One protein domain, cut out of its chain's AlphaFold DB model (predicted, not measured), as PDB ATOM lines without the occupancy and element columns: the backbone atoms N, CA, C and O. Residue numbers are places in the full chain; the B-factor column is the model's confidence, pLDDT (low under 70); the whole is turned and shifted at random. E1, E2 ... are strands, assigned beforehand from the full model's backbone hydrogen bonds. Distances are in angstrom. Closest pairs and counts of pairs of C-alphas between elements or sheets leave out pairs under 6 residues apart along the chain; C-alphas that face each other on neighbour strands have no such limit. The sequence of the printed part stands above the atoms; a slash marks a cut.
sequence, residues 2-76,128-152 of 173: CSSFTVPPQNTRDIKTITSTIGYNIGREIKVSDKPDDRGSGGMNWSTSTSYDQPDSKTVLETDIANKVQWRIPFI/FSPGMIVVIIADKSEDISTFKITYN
ATOM      1  N   CYS A   2      20.793 -17.324  46.750       34.66
ATOM      2  CA  CYS A   2      19.532 -16.571  46.836       34.66
ATOM      3  C   CYS A   2      18.328 -17.510  46.648       34.66
ATOM      4  O   CYS A   2      18.242 -18.228  45.650       34.66
ATOM      5  N   SER A   3      17.411 -17.515  47.612       40.53
ATOM      6  CA  SER A   3      16.219 -18.363  47.615       40.53
ATOM      7  C   SER A   3      14.961 -17.513  47.432       40.53
ATOM      8  O   SER A   3      14.624 -16.716  48.304       40.53
ATOM      9  N   SER A   4      14.255 -17.763  46.324       45.44
ATOM     10  CA  SER A   4      12.931 -17.252  45.918       45.44
ATOM     11  C   SER A   4      12.806 -15.750  45.601       45.44
ATOM     12  O   SER A   4      13.091 -14.891  46.431       45.44
ATOM     13  N   PHE A   5      12.306 -15.446  44.397       52.16
ATOM     14  CA  PHE A   5      11.827 -14.119  44.010       52.16
ATOM     15  C   PHE A   5      10.308 -14.049  44.169       52.16
ATOM     16  O   PHE A   5       9.594 -15.007  43.888       52.16
ATOM     17  N   THR A   6       9.805 -12.895  44.599       58.06
ATOM     18  CA  THR A   6       8.397 -12.525  44.413       58.06
ATOM     19  C   THR A   6       8.354 -11.401  43.386       58.06
ATOM     20  O   THR A   6       8.979 -10.359  43.594       58.06
ATOM     21  N   VAL A   7       7.670 -11.633  42.261       59.88
ATOM     22  CA  VAL A   7       7.767 -10.794  41.054       59.88
ATOM     23  C   VAL A   7       6.402 -10.493  40.438       59.88
ATOM     24  O   VAL A   7       5.849 -11.313  39.702       59.88
ATOM     25  N   PRO A   8       5.837  -9.311  40.729       66.69
ATOM     26  CA  PRO A   8       4.702  -8.777  40.005       66.69
ATOM     27  C   PRO A   8       5.133  -7.785  38.900       66.69
ATOM     28  O   PRO A   8       6.182  -7.140  39.005       66.69
ATOM     29  N   PRO A   9       4.308  -7.614  37.852       58.78
ATOM     30  CA  PRO A   9       3.057  -8.328  37.599       58.78
ATOM     31  C   PRO A   9       3.297  -9.760  37.092       58.78
ATOM     32  O   PRO A   9       4.198 -10.018  36.289       58.78
ATOM     33  N   GLN A  10       2.456 -10.692  37.550       62.75
ATOM     34  CA  GLN A  10       2.315 -12.016  36.935       62.75
ATOM     35  C   GLN A  10       1.415 -11.918  35.694       62.75
ATOM     36  O   GLN A  10       0.726 -10.919  35.513       62.75
ATOM     37  N   ASN A  11       1.431 -12.933  34.823       50.66
ATOM     38  CA  ASN A  11       0.697 -12.928  33.549       50.66
ATOM     39  C   ASN A  11      -0.781 -12.526  33.727       50.66
ATOM     40  O   ASN A  11      -1.608 -13.335  34.149       50.66
ATOM     41  N   THR A  12      -1.127 -11.300  33.341       52.19
ATOM     42  CA  THR A  12      -2.494 -10.777  33.374       52.19
ATOM     43  C   THR A  12      -3.201 -11.049  32.041       52.19
ATOM     44  O   THR A  12      -2.590 -11.020  30.969       52.19
ATOM     45  N   ARG A  13      -4.502 -11.367  32.078       50.03
ATOM     46  CA  ARG A  13      -5.368 -11.282  30.884       50.03
ATOM     47  C   ARG A  13      -5.834  -9.840  30.738       50.03
ATOM     48  O   ARG A  13      -6.182  -9.269  31.757       50.03
ATOM     49  N   ASP A  14      -5.841  -9.320  29.513       55.09
ATOM     50  CA  ASP A  14      -6.570  -8.149  28.989       55.09
ATOM     51  C   ASP A  14      -7.006  -7.092  30.025       55.09
ATOM     52  O   ASP A  14      -8.176  -6.718  30.115       55.09
ATOM     53  N   ILE A  15      -6.060  -6.615  30.838       58.97
ATOM     54  CA  ILE A  15      -6.278  -5.563  31.834       58.97
ATOM     55  C   ILE A  15      -5.576  -4.306  31.333       58.97
ATOM     56  O   ILE A  15      -4.354  -4.298  31.154       58.97
ATOM     57  N   LYS A  16      -6.372  -3.247  31.136       66.25
ATOM     58  CA  LYS A  16      -5.923  -1.950  30.622       66.25
ATOM     59  C   LYS A  16      -4.910  -1.273  31.544       66.25
ATOM     60  O   LYS A  16      -3.957  -0.714  31.028       66.25
ATOM     61  N   THR A  17      -5.084  -1.370  32.861       70.38
ATOM     62  CA  THR A  17      -4.191  -0.766  33.861       70.38
ATOM     63  C   THR A  17      -3.650  -1.851  34.779       70.38
ATOM     64  O   THR A  17      -4.399  -2.427  35.571       70.38
ATOM     65  N   ILE A  18      -2.354  -2.141  34.697       67.50
ATOM     66  CA  ILE A  18      -1.698  -3.042  35.642       67.50
ATOM     67  C   ILE A  18      -1.336  -2.235  36.877       67.50
ATOM     68  O   ILE A  18      -0.645  -1.233  36.764       67.50
ATOM     69  N   THR A  19      -1.752  -2.705  38.051       73.00
ATOM     70  CA  THR A  19      -1.268  -2.199  39.338       73.00
ATOM     71  C   THR A  19      -0.652  -3.348  40.113       73.00
ATOM     72  O   THR A  19      -1.208  -4.439  40.163       73.00
ATOM     73  N   SER A  20       0.514  -3.117  40.701       73.31
ATOM     74  CA  SER A  20       1.204  -4.100  41.526       73.31
ATOM     75  C   SER A  20       1.746  -3.426  42.767       73.31
ATOM     76  O   SER A  20       2.553  -2.503  42.671       73.31
ATOM     77  N   THR A  21       1.314  -3.908  43.924       74.00
ATOM     78  CA  THR A  21       1.784  -3.471  45.233       74.00
ATOM     79  C   THR A  21       2.454  -4.640  45.928       74.00
ATOM     80  O   THR A  21       1.900  -5.737  45.999       74.00
ATOM     81  N   ILE A  22       3.649  -4.399  46.456       75.06
ATOM     82  CA  ILE A  22       4.329  -5.327  47.355       75.06
ATOM     83  C   ILE A  22       4.424  -4.681  48.719       75.06
ATOM     84  O   ILE A  22       4.866  -3.540  48.838       75.06
ATOM     85  N   GLY A  23       4.063  -5.449  49.739       72.94
ATOM     86  CA  GLY A  23       4.211  -5.067  51.129       72.94
ATOM     87  C   GLY A  23       5.014  -6.084  51.922       72.94
ATOM     88  O   GLY A  23       4.867  -7.296  51.743       72.94
ATOM     89  N   TYR A  24       5.838  -5.585  52.839       69.00
ATOM     90  CA  TYR A  24       6.584  -6.394  53.793       69.00
ATOM     91  C   TYR A  24       6.250  -5.999  55.230       69.00
ATOM     92  O   TYR A  24       6.148  -4.821  55.588       69.00
ATOM     93  N   ASN A  25       6.120  -7.020  56.075       71.19
ATOM     94  CA  ASN A  25       6.000  -6.871  57.511       71.19
ATOM     95  C   ASN A  25       7.155  -7.574  58.204       71.19
ATOM     96  O   ASN A  25       7.420  -8.741  57.930       71.19
ATOM     97  N   ILE A  26       7.819  -6.867  59.122       61.28
ATOM     98  CA  ILE A  26       8.963  -7.401  59.861       61.28
ATOM     99  C   ILE A  26       8.524  -8.684  60.582       61.28
ATOM    100  O   ILE A  26       7.588  -8.669  61.380       61.28
ATOM    101  N   GLY A  27       9.178  -9.803  60.254       62.09
ATOM    102  CA  GLY A  27       8.868 -11.126  60.812       62.09
ATOM    103  C   GLY A  27       7.677 -11.857  60.173       62.09
ATOM    104  O   GLY A  27       7.212 -12.843  60.741       62.09
ATOM    105  N   ARG A  28       7.161 -11.397  59.025       62.56
ATOM    106  CA  ARG A  28       6.062 -12.037  58.280       62.56
ATOM    107  C   ARG A  28       6.381 -12.185  56.788       62.56
ATOM    108  O   ARG A  28       7.370 -11.656  56.290       62.56
ATOM    109  N   GLU A  29       5.521 -12.928  56.096       66.81
ATOM    110  CA  GLU A  29       5.579 -13.181  54.654       66.81
ATOM    111  C   GLU A  29       5.419 -11.899  53.815       66.81
ATOM    112  O   GLU A  29       4.741 -10.946  54.221       66.81
ATOM    113  N   ILE A  30       6.030 -11.902  52.625       70.19
ATOM    114  CA  ILE A  30       5.837 -10.878  51.591       70.19
ATOM    115  C   ILE A  30       4.412 -11.002  51.047       70.19
ATOM    116  O   ILE A  30       3.967 -12.095  50.702       70.19
ATOM    117  N   LYS A  31       3.699  -9.879  50.943       71.56
ATOM    118  CA  LYS A  31       2.352  -9.825  50.367       71.56
ATOM    119  C   LYS A  31       2.377  -9.097  49.028       71.56
ATOM    120  O   LYS A  31       3.008  -8.049  48.915       71.56
ATOM    121  N   VAL A  32       1.649  -9.632  48.051       69.12
ATOM    122  CA  VAL A  32       1.432  -9.021  46.731       69.12
ATOM    123  C   VAL A  32      -0.052  -8.715  46.576       69.12
ATOM    124  O   VAL A  32      -0.887  -9.552  46.922       69.12
ATOM    125  N   SER A  33      -0.389  -7.530  46.075       69.94
ATOM    126  CA  SER A  33      -1.768  -7.151  45.768       69.94
ATOM    127  C   SER A  33      -1.870  -6.351  44.467       69.94
ATOM    128  O   SER A  33      -0.964  -5.604  44.099       69.94
ATOM    129  N   ASP A  34      -3.018  -6.474  43.799       67.69
ATOM    130  CA  ASP A  34      -3.336  -5.748  42.558       67.69
ATOM    131  C   ASP A  34      -4.036  -4.404  42.831       67.69
ATOM    132  O   ASP A  34      -4.676  -3.815  41.959       67.69
ATOM    133  N   LYS A  35      -3.971  -3.925  44.078       69.69
ATOM    134  CA  LYS A  35      -4.568  -2.663  44.523       69.69
ATOM    135  C   LYS A  35      -3.502  -1.811  45.209       69.69
ATOM    136  O   LYS A  35      -2.610  -2.375  45.847       69.69
ATOM    137  N   PRO A  36      -3.574  -0.474  45.112       61.00
ATOM    138  CA  PRO A  36      -2.747   0.392  45.942       61.00
ATOM    139  C   PRO A  36      -2.982   0.061  47.417       61.00
ATOM    140  O   PRO A  36      -4.120  -0.195  47.816       61.00
ATOM    141  N   ASP A  37      -1.915   0.045  48.209       63.56
ATOM    142  CA  ASP A  37      -2.026  -0.188  49.646       63.56
ATOM    143  C   ASP A  37      -2.783   0.967  50.306       63.56
ATOM    144  O   ASP A  37      -2.317   2.110  50.313       63.56
ATOM    145  N   ASP A  38      -3.939   0.663  50.890       52.09
ATOM    146  CA  ASP A  38      -4.626   1.589  51.774       52.09
ATOM    147  C   ASP A  38      -3.959   1.467  53.147       52.09
ATOM    148  O   ASP A  38      -4.034   0.431  53.807       52.09
ATOM    149  N   ARG A  39      -3.235   2.503  53.586       54.19
ATOM    150  CA  ARG A  39      -2.455   2.489  54.844       54.19
ATOM    151  C   ARG A  39      -3.333   2.385  56.111       54.19
ATOM    152  O   ARG A  39      -2.825   2.536  57.224       54.19
ATOM    153  N   GLY A  40      -4.636   2.151  55.966       45.50
ATOM    154  CA  GLY A  40      -5.618   2.022  57.034       45.50
ATOM    155  C   GLY A  40      -5.889   0.569  57.437       45.50
ATOM    156  O   GLY A  40      -6.403  -0.219  56.656       45.50
ATOM    157  N   SER A  41      -5.645   0.268  58.719       44.03
ATOM    158  CA  SER A  41      -6.038  -0.956  59.447       44.03
ATOM    159  C   SER A  41      -5.164  -2.208  59.237       44.03
ATOM    160  O   SER A  41      -5.566  -3.193  58.624       44.03
ATOM    161  N   GLY A  42      -3.965  -2.202  59.836       49.62
ATOM    162  CA  GLY A  42      -3.099  -3.388  59.973       49.62
ATOM    163  C   GLY A  42      -1.743  -3.227  59.289       49.62
ATOM    164  O   GLY A  42      -1.418  -3.982  58.376       49.62
ATOM    165  N   GLY A  43      -0.990  -2.209  59.720       54.81
ATOM    166  CA  GLY A  43       0.163  -1.626  59.028       54.81
ATOM    167  C   GLY A  43       1.156  -2.615  58.418       54.81
ATOM    168  O   GLY A  43       1.619  -3.550  59.071       54.81
ATOM    169  N   MET A  44       1.497  -2.368  57.153       58.09
ATOM    170  CA  MET A  44       2.730  -2.839  56.532       58.09
ATOM    171  C   MET A  44       3.875  -1.901  56.920       58.09
ATOM    172  O   MET A  44       3.713  -0.683  56.893       58.09
ATOM    173  N   ASN A  45       5.026  -2.461  57.296       65.06
ATOM    174  CA  ASN A  45       6.204  -1.669  57.672       65.06
ATOM    175  C   ASN A  45       6.849  -0.991  56.455       65.06
ATOM    176  O   ASN A  45       7.424   0.089  56.568       65.06
ATOM    177  N   TRP A  46       6.745  -1.627  55.290       71.31
ATOM    178  CA  TRP A  46       7.175  -1.082  54.012       71.31
ATOM    179  C   TRP A  46       6.233  -1.570  52.918       71.31
ATOM    180  O   TRP A  46       5.862  -2.745  52.910       71.31
ATOM    181  N   SER A  47       5.883  -0.687  51.990       76.81
ATOM    182  CA  SER A  47       5.239  -1.076  50.743       76.81
ATOM    183  C   SER A  47       5.666  -0.190  49.583       76.81
ATOM    184  O   SER A  47       6.011   0.982  49.760       76.81
ATOM    185  N   THR A  48       5.665  -0.777  48.390       75.88
ATOM    186  CA  THR A  48       5.907  -0.085  47.126       75.88
ATOM    187  C   THR A  48       4.859  -0.512  46.113       75.88
ATOM    188  O   THR A  48       4.516  -1.692  46.024       75.88
ATOM    189  N   SER A  49       4.374   0.448  45.332       77.94
ATOM    190  CA  SER A  49       3.370   0.223  44.298       77.94
ATOM    191  C   SER A  49       3.859   0.760  42.965       77.94
ATOM    192  O   SER A  49       4.557   1.772  42.905       77.94
ATOM    193  N   THR A  50       3.458   0.103  41.887       78.81
ATOM    194  CA  THR A  50       3.626   0.602  40.526       78.81
ATOM    195  C   THR A  50       2.336   0.408  39.744       78.81
ATOM    196  O   THR A  50       1.587  -0.536  40.008       78.81
ATOM    197  N   SER A  51       2.054   1.323  38.822       77.81
ATOM    198  CA  SER A  51       0.874   1.267  37.969       77.81
ATOM    199  C   SER A  51       1.210   1.784  36.575       77.81
ATOM    200  O   SER A  51       1.951   2.761  36.456       77.81
ATOM    201  N   TYR A  52       0.712   1.116  35.537       74.00
ATOM    202  CA  TYR A  52       0.878   1.541  34.147       74.00
ATOM    203  C   TYR A  52      -0.249   1.015  33.255       74.00
ATOM    204  O   TYR A  52      -0.801  -0.065  33.493       74.00
ATOM    205  N   ASP A  53      -0.549   1.768  32.199       73.12
ATOM    206  CA  ASP A  53      -1.557   1.410  31.205       73.12
ATOM    207  C   ASP A  53      -0.941   0.639  30.028       73.12
ATOM    208  O   ASP A  53       0.147   0.960  29.565       73.12
ATOM    209  N   GLN A  54      -1.638  -0.386  29.534       70.94
ATOM    210  CA  GLN A  54      -1.255  -1.219  28.386       70.94
ATOM    211  C   GLN A  54      -2.496  -1.651  27.564       70.94
ATOM    212  O   GLN A  54      -2.759  -2.843  27.423       70.94
ATOM    213  N   PRO A  55      -3.304  -0.716  27.028       66.62
ATOM    214  CA  PRO A  55      -4.588  -1.031  26.382       66.62
ATOM    215  C   PRO A  55      -4.485  -2.017  25.206       66.62
ATOM    216  O   PRO A  55      -5.369  -2.850  25.031       66.62
ATOM    217  N   ASP A  56      -3.387  -1.961  24.453       70.50
ATOM    218  CA  ASP A  56      -3.175  -2.729  23.217       70.50
ATOM    219  C   ASP A  56      -2.072  -3.785  23.366       70.50
ATOM    220  O   ASP A  56      -1.459  -4.240  22.392       70.50
ATOM    221  N   SER A  57      -1.685  -4.091  24.602       69.69
ATOM    222  CA  SER A  57      -0.472  -4.847  24.896       69.69
ATOM    223  C   SER A  57      -0.611  -5.719  26.122       69.69
ATOM    224  O   SER A  57      -1.454  -5.499  26.983       69.69
ATOM    225  N   LYS A  58       0.199  -6.773  26.170       73.69
ATOM    226  CA  LYS A  58       0.137  -7.756  27.247       73.69
ATOM    227  C   LYS A  58       1.486  -7.875  27.897       73.69
ATOM    228  O   LYS A  58       2.462  -8.141  27.215       73.69
ATOM    229  N   THR A  59       1.530  -7.786  29.212       77.31
ATOM    230  CA  THR A  59       2.742  -8.097  29.960       77.31
ATOM    231  C   THR A  59       2.859  -9.600  30.176       77.31
ATOM    232  O   THR A  59       1.946 -10.246  30.691       77.31
ATOM    233  N   VAL A  60       3.988 -10.163  29.746       80.00
ATOM    234  CA  VAL A  60       4.294 -11.591  29.831       80.00
ATOM    235  C   VAL A  60       5.554 -11.785  30.663       80.00
ATOM    236  O   VAL A  60       6.616 -11.291  30.293       80.00
ATOM    237  N   LEU A  61       5.450 -12.528  31.761       80.75
ATOM    238  CA  LEU A  61       6.596 -13.043  32.506       80.75
ATOM    239  C   LEU A  61       7.166 -14.242  31.734       80.75
ATOM    240  O   LEU A  61       6.544 -15.302  31.664       80.75
ATOM    241  N   GLU A  62       8.320 -14.052  31.095       81.81
ATOM    242  CA  GLU A  62       8.964 -15.063  30.246       81.81
ATOM    243  C   GLU A  62       9.898 -15.983  31.019       81.81
ATOM    244  O   GLU A  62      10.107 -17.135  30.643       81.81
ATOM    245  N   THR A  63      10.536 -15.464  32.061       79.75
ATOM    246  CA  THR A  63      11.470 -16.227  32.882       79.75
ATOM    247  C   THR A  63      11.341 -15.771  34.319       79.75
ATOM    248  O   THR A  63      11.382 -14.572  34.583       79.75
ATOM    249  N   ASP A  64      11.224 -16.743  35.214       76.94
ATOM    250  CA  ASP A  64      11.261 -16.569  36.660       76.94
ATOM    251  C   ASP A  64      12.018 -17.761  37.255       76.94
ATOM    252  O   ASP A  64      11.464 -18.832  37.499       76.94
ATOM    253  N   ILE A  65      13.337 -17.611  37.346       75.94
ATOM    254  CA  ILE A  65      14.245 -18.595  37.946       75.94
ATOM    255  C   ILE A  65      15.129 -17.889  38.971       75.94
ATOM    256  O   ILE A  65      15.280 -16.674  38.919       75.94
ATOM    257  N   ALA A  66      15.786 -18.649  39.851       71.75
ATOM    258  CA  ALA A  66      16.501 -18.155  41.039       71.75
ATOM    259  C   ALA A  66      17.570 -17.058  40.824       71.75
ATOM    260  O   ALA A  66      18.003 -16.444  41.793       71.75
ATOM    261  N   ASN A  67      17.996 -16.768  39.592       80.31
ATOM    262  CA  ASN A  67      18.934 -15.682  39.283       80.31
ATOM    263  C   ASN A  67      18.522 -14.794  38.095       80.31
ATOM    264  O   ASN A  67      19.317 -13.961  37.655       80.31
ATOM    265  N   LYS A  68      17.321 -14.977  37.534       83.81
ATOM    266  CA  LYS A  68      16.887 -14.237  36.351       83.81
ATOM    267  C   LYS A  68      15.374 -14.092  36.320       83.81
ATOM    268  O   LYS A  68      14.647 -15.081  36.331       83.81
ATOM    269  N   VAL A  69      14.944 -12.848  36.152       87.25
ATOM    270  CA  VAL A  69      13.555 -12.485  35.896       87.25
ATOM    271  C   VAL A  69      13.505 -11.711  34.584       87.25
ATOM    272  O   VAL A  69      14.350 -10.848  34.339       87.25
ATOM    273  N   GLN A  70      12.563 -12.050  33.709       88.56
ATOM    274  CA  GLN A  70      12.422 -11.413  32.404       88.56
ATOM    275  C   GLN A  70      10.950 -11.224  32.063       88.56
ATOM    276  O   GLN A  70      10.190 -12.191  32.031       88.56
ATOM    277  N   TRP A  71      10.584  -9.990  31.726       87.12
ATOM    278  CA  TRP A  71       9.282  -9.658  31.164       87.12
ATOM    279  C   TRP A  71       9.405  -9.256  29.697       87.12
ATOM    280  O   TRP A  71      10.378  -8.613  29.297       87.12
ATOM    281  N   ARG A  72       8.378  -9.581  28.912       86.12
ATOM    282  CA  ARG A  72       8.170  -9.076  27.555       86.12
ATOM    283  C   ARG A  72       6.784  -8.455  27.457       86.12
ATOM    284  O   ARG A  72       5.809  -9.059  27.890       86.12
ATOM    285  N   ILE A  73       6.702  -7.282  26.836       83.62
ATOM    286  CA  ILE A  73       5.436  -6.606  26.541       83.62
ATOM    287  C   ILE A  73       5.238  -6.552  25.019       83.62
ATOM    288  O   ILE A  73       5.710  -5.613  24.377       83.62
ATOM    289  N   PRO A  74       4.649  -7.585  24.385       78.75
ATOM    290  CA  PRO A  74       4.275  -7.516  22.978       78.75
ATOM    291  C   PRO A  74       3.091  -6.577  22.727       78.75
ATOM    292  O   PRO A  74       2.094  -6.606  23.451       78.75
ATOM    293  N   PHE A  75       3.174  -5.867  21.604       77.56
ATOM    294  CA  PHE A  75       2.015  -5.302  20.922       77.56
ATOM    295  C   PHE A  75       1.067  -6.424  20.473       77.56
ATOM    296  O   PHE A  75       1.528  -7.407  19.878       77.56
ATOM    297  N   ILE A  76      -0.233  -6.293  20.754       74.31
ATOM    298  CA  ILE A  76      -1.241  -7.305  20.406       74.31
ATOM    299  C   ILE A  76      -2.010  -6.881  19.156       74.31
ATOM    300  O   ILE A  76      -1.927  -7.572  18.144       74.31
ATOM    301  N   PHE A 128       7.267   3.048  25.910       72.81
ATOM    302  CA  PHE A 128       6.563   2.389  27.001       72.81
ATOM    303  C   PHE A 128       7.457   2.266  28.225       72.81
ATOM    304  O   PHE A 128       8.574   1.754  28.132       72.81
ATOM    305  N   SER A 129       6.949   2.717  29.370       72.50
ATOM    306  CA  SER A 129       7.631   2.620  30.657       72.50
ATOM    307  C   SER A 129       6.899   1.614  31.549       72.50
ATOM    308  O   SER A 129       5.980   2.004  32.271       72.50
ATOM    309  N   PRO A 130       7.268   0.321  31.512       73.06
ATOM    310  CA  PRO A 130       6.632  -0.668  32.367       73.06
ATOM    311  C   PRO A 130       6.978  -0.439  33.837       73.06
ATOM    312  O   PRO A 130       8.136  -0.215  34.196       73.06
ATOM    313  N   GLY A 131       5.977  -0.593  34.696       79.38
ATOM    314  CA  GLY A 131       6.157  -0.710  36.136       79.38
ATOM    315  C   GLY A 131       6.466  -2.148  36.540       79.38
ATOM    316  O   GLY A 131       5.579  -2.995  36.500       79.38
ATOM    317  N   MET A 132       7.705  -2.441  36.938       81.81
ATOM    318  CA  MET A 132       8.126  -3.794  37.338       81.81
ATOM    319  C   MET A 132       8.723  -3.770  38.742       81.81
ATOM    320  O   MET A 132       9.484  -2.857  39.068       81.81
ATOM    321  N   ILE A 133       8.413  -4.775  39.564       80.25
ATOM    322  CA  ILE A 133       8.995  -4.911  40.904       80.25
ATOM    323  C   ILE A 133       9.650  -6.291  41.024       80.25
ATOM    324  O   ILE A 133       9.047  -7.313  40.709       80.25
ATOM    325  N   VAL A 134      10.893  -6.318  41.504       81.25
ATOM    326  CA  VAL A 134      11.622  -7.548  41.841       81.25
ATOM    327  C   VAL A 134      11.998  -7.484  43.314       81.25
ATOM    328  O   VAL A 134      12.673  -6.543  43.731       81.25
ATOM    329  N   VAL A 135      11.589  -8.482  44.101       80.19
ATOM    330  CA  VAL A 135      12.032  -8.627  45.497       80.19
ATOM    331  C   VAL A 135      13.142  -9.655  45.573       80.19
ATOM    332  O   VAL A 135      12.921 -10.807  45.215       80.19
ATOM    333  N   ILE A 136      14.305  -9.246  46.074       79.62
ATOM    334  CA  ILE A 136      15.493 -10.090  46.208       79.62
ATOM    335  C   ILE A 136      15.723 -10.384  47.688       79.62
ATOM    336  O   ILE A 136      15.760  -9.464  48.504       79.62
ATOM    337  N   ILE A 137      15.883 -11.663  48.022       78.38
ATOM    338  CA  ILE A 137      16.180 -12.128  49.378       78.38
ATOM    339  C   ILE A 137      17.593 -12.709  49.373       78.38
ATOM    340  O   ILE A 137      17.868 -13.662  48.643       78.38
ATOM    341  N   ALA A 138      18.468 -12.135  50.194       78.50
ATOM    342  CA  ALA A 138      19.840 -12.589  50.384       78.50
ATOM    343  C   ALA A 138      20.047 -13.093  51.818       78.50
ATOM    344  O   ALA A 138      19.359 -12.663  52.750       78.50
ATOM    345  N   ASP A 139      20.996 -14.012  51.984       80.38
ATOM    346  CA  ASP A 139      21.434 -14.434  53.312       80.38
ATOM    347  C   ASP A 139      22.178 -13.279  53.999       80.38
ATOM    348  O   ASP A 139      22.870 -12.500  53.348       80.38
ATOM    349  N   LYS A 140      22.071 -13.176  55.327       80.50
ATOM    350  CA  LYS A 140      22.765 -12.131  56.098       80.50
ATOM    351  C   LYS A 140      24.293 -12.216  55.996       80.50
ATOM    352  O   LYS A 140      24.956 -11.247  56.343       80.50
ATOM    353  N   SER A 141      24.828 -13.368  55.597       85.88
ATOM    354  CA  SER A 141      26.255 -13.604  55.361       85.88
ATOM    355  C   SER A 141      26.743 -13.165  53.975       85.88
ATOM    356  O   SER A 141      27.947 -13.195  53.726       85.88
ATOM    357  N   GLU A 142      25.847 -12.771  53.063       80.62
ATOM    358  CA  GLU A 142      26.224 -12.240  51.752       80.62
ATOM    359  C   GLU A 142      26.411 -10.715  51.820       80.62
ATOM    360  O   GLU A 142      25.444  -9.958  51.866       80.62
ATOM    361  N   ASP A 143      27.666 -10.260  51.773       79.19
ATOM    362  CA  ASP A 143      27.999  -8.830  51.879       79.19
ATOM    363  C   ASP A 143      27.837  -8.056  50.557       79.19
ATOM    364  O   ASP A 143      27.617  -6.844  50.558       79.19
ATOM    365  N   ILE A 144      27.978  -8.731  49.407       84.31
ATOM    366  CA  ILE A 144      27.952  -8.101  48.077       84.31
ATOM    367  C   ILE A 144      27.178  -8.975  47.092       84.31
ATOM    368  O   ILE A 144      27.425 -10.170  46.963       84.31
ATOM    369  N   SER A 145      26.290  -8.345  46.324       83.12
ATOM    370  CA  SER A 145      25.612  -8.947  45.176       83.12
ATOM    371  C   SER A 145      25.666  -8.007  43.975       83.12
ATOM    372  O   SER A 145      25.556  -6.791  44.120       83.12
ATOM    373  N   THR A 146      25.841  -8.566  42.775       87.12
ATOM    374  CA  THR A 146      25.842  -7.799  41.520       87.12
ATOM    375  C   THR A 146      24.586  -8.110  40.724       87.12
ATOM    376  O   THR A 146      24.275  -9.273  40.476       87.12
ATOM    377  N   PHE A 147      23.904  -7.064  40.261       85.50
ATOM    378  CA  PHE A 147      22.705  -7.178  39.438       85.50
ATOM    379  C   PHE A 147      22.917  -6.494  38.093       85.50
ATOM    380  O   PHE A 147      23.554  -5.444  38.006       85.50
ATOM    381  N   LYS A 148      22.350  -7.078  37.035       90.31
ATOM    382  CA  LYS A 148      22.324  -6.479  35.700       90.31
ATOM    383  C   LYS A 148      20.883  -6.240  35.285       90.31
ATOM    384  O   LYS A 148      20.127  -7.188  35.096       90.31
ATOM    385  N   ILE A 149      20.539  -4.974  35.081       89.44
ATOM    386  CA  ILE A 149      19.242  -4.559  34.546       89.44
ATOM    387  C   ILE A 149      19.430  -4.270  33.056       89.44
ATOM    388  O   ILE A 149      20.386  -3.604  32.666       89.44
ATOM    389  N   THR A 150      18.566  -4.825  32.207       89.62
ATOM    390  CA  THR A 150      18.632  -4.639  30.748       89.62
ATOM    391  C   THR A 150      17.259  -4.263  30.213       89.62
ATOM    392  O   THR A 150      16.289  -4.970  30.467       89.62
ATOM    393  N   TYR A 151      17.203  -3.182  29.435       88.00
ATOM    394  CA  TYR A 151      16.029  -2.775  28.666       88.00
ATOM    395  C   TYR A 151      16.309  -3.015  27.185       88.00
ATOM    396  O   TYR A 151      17.287  -2.496  26.653       88.00
ATOM    397  N   ASN A 152      15.450  -3.791  26.524       86.81
ATOM    398  CA  ASN A 152      15.560  -4.088  25.098       86.81
ATOM    399  C   ASN A 152      14.280  -3.676  24.368       86.81
ATOM    400  O   ASN A 152      13.180  -3.857  24.886       86.81
TER     401      ASN A 152
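What this domain is: This is residues 2 to 76 and 128 to 152 of the 173 residues of the protein "Hemolysin II" of Bacillus thuringiensis subsp. kumamotoensis (UniProt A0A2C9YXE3). The domain has little regular structure: a three-stranded sheet, E2, E1 and E3, makes one side and a small hairpin, E4 and E5, the other, with unnamed stretches, among them residues 131 to 135, between them. The 100 printed residues hold five named strands, E1 to E5 along the chain, and no named helix; the class is all strand, with only 30 residues in named elements. Both sheets are antiparallel. The whole is flat, 44 by 37 by 18 A, and only just compact, close to loose, with a radius of gyration of the C-alphas of 14.9 A.

How they stand to each other: E1, residues 17 to 24, is the inner strand. E2, residues 31 to 33, forms a hairpin with it; N 21 and O 33 are 2.8 A apart, within hydrogen-bond range. E3, residues 46 to 53, is antiparallel to E1 at 171 degrees, with N 20 and O 50 at 2.9 A, within hydrogen-bond range. E4, residues 60 to 65, and E5, residues 68 to 72, form a hairpin, with N 62 and O 70 at 2.8 A, within hydrogen-bond range. E3 and E4 are apart.

Where its parts are: E1 runs 23.3 A from C-alpha 17 at (-4.191, -0.766, 33.861), and E3 runs 24.5 A. E5 ends at C-alpha 72, (8.170, -9.076, 27.555).

The domain as a whole: Residues 77 to 127 are not printed; C-alphas 76 and 128 are 14.1 A apart. The link from E2 to E3 is long. Confidence is low, under 70, for 37 residues, among them 2 to 16 and 32 to 45.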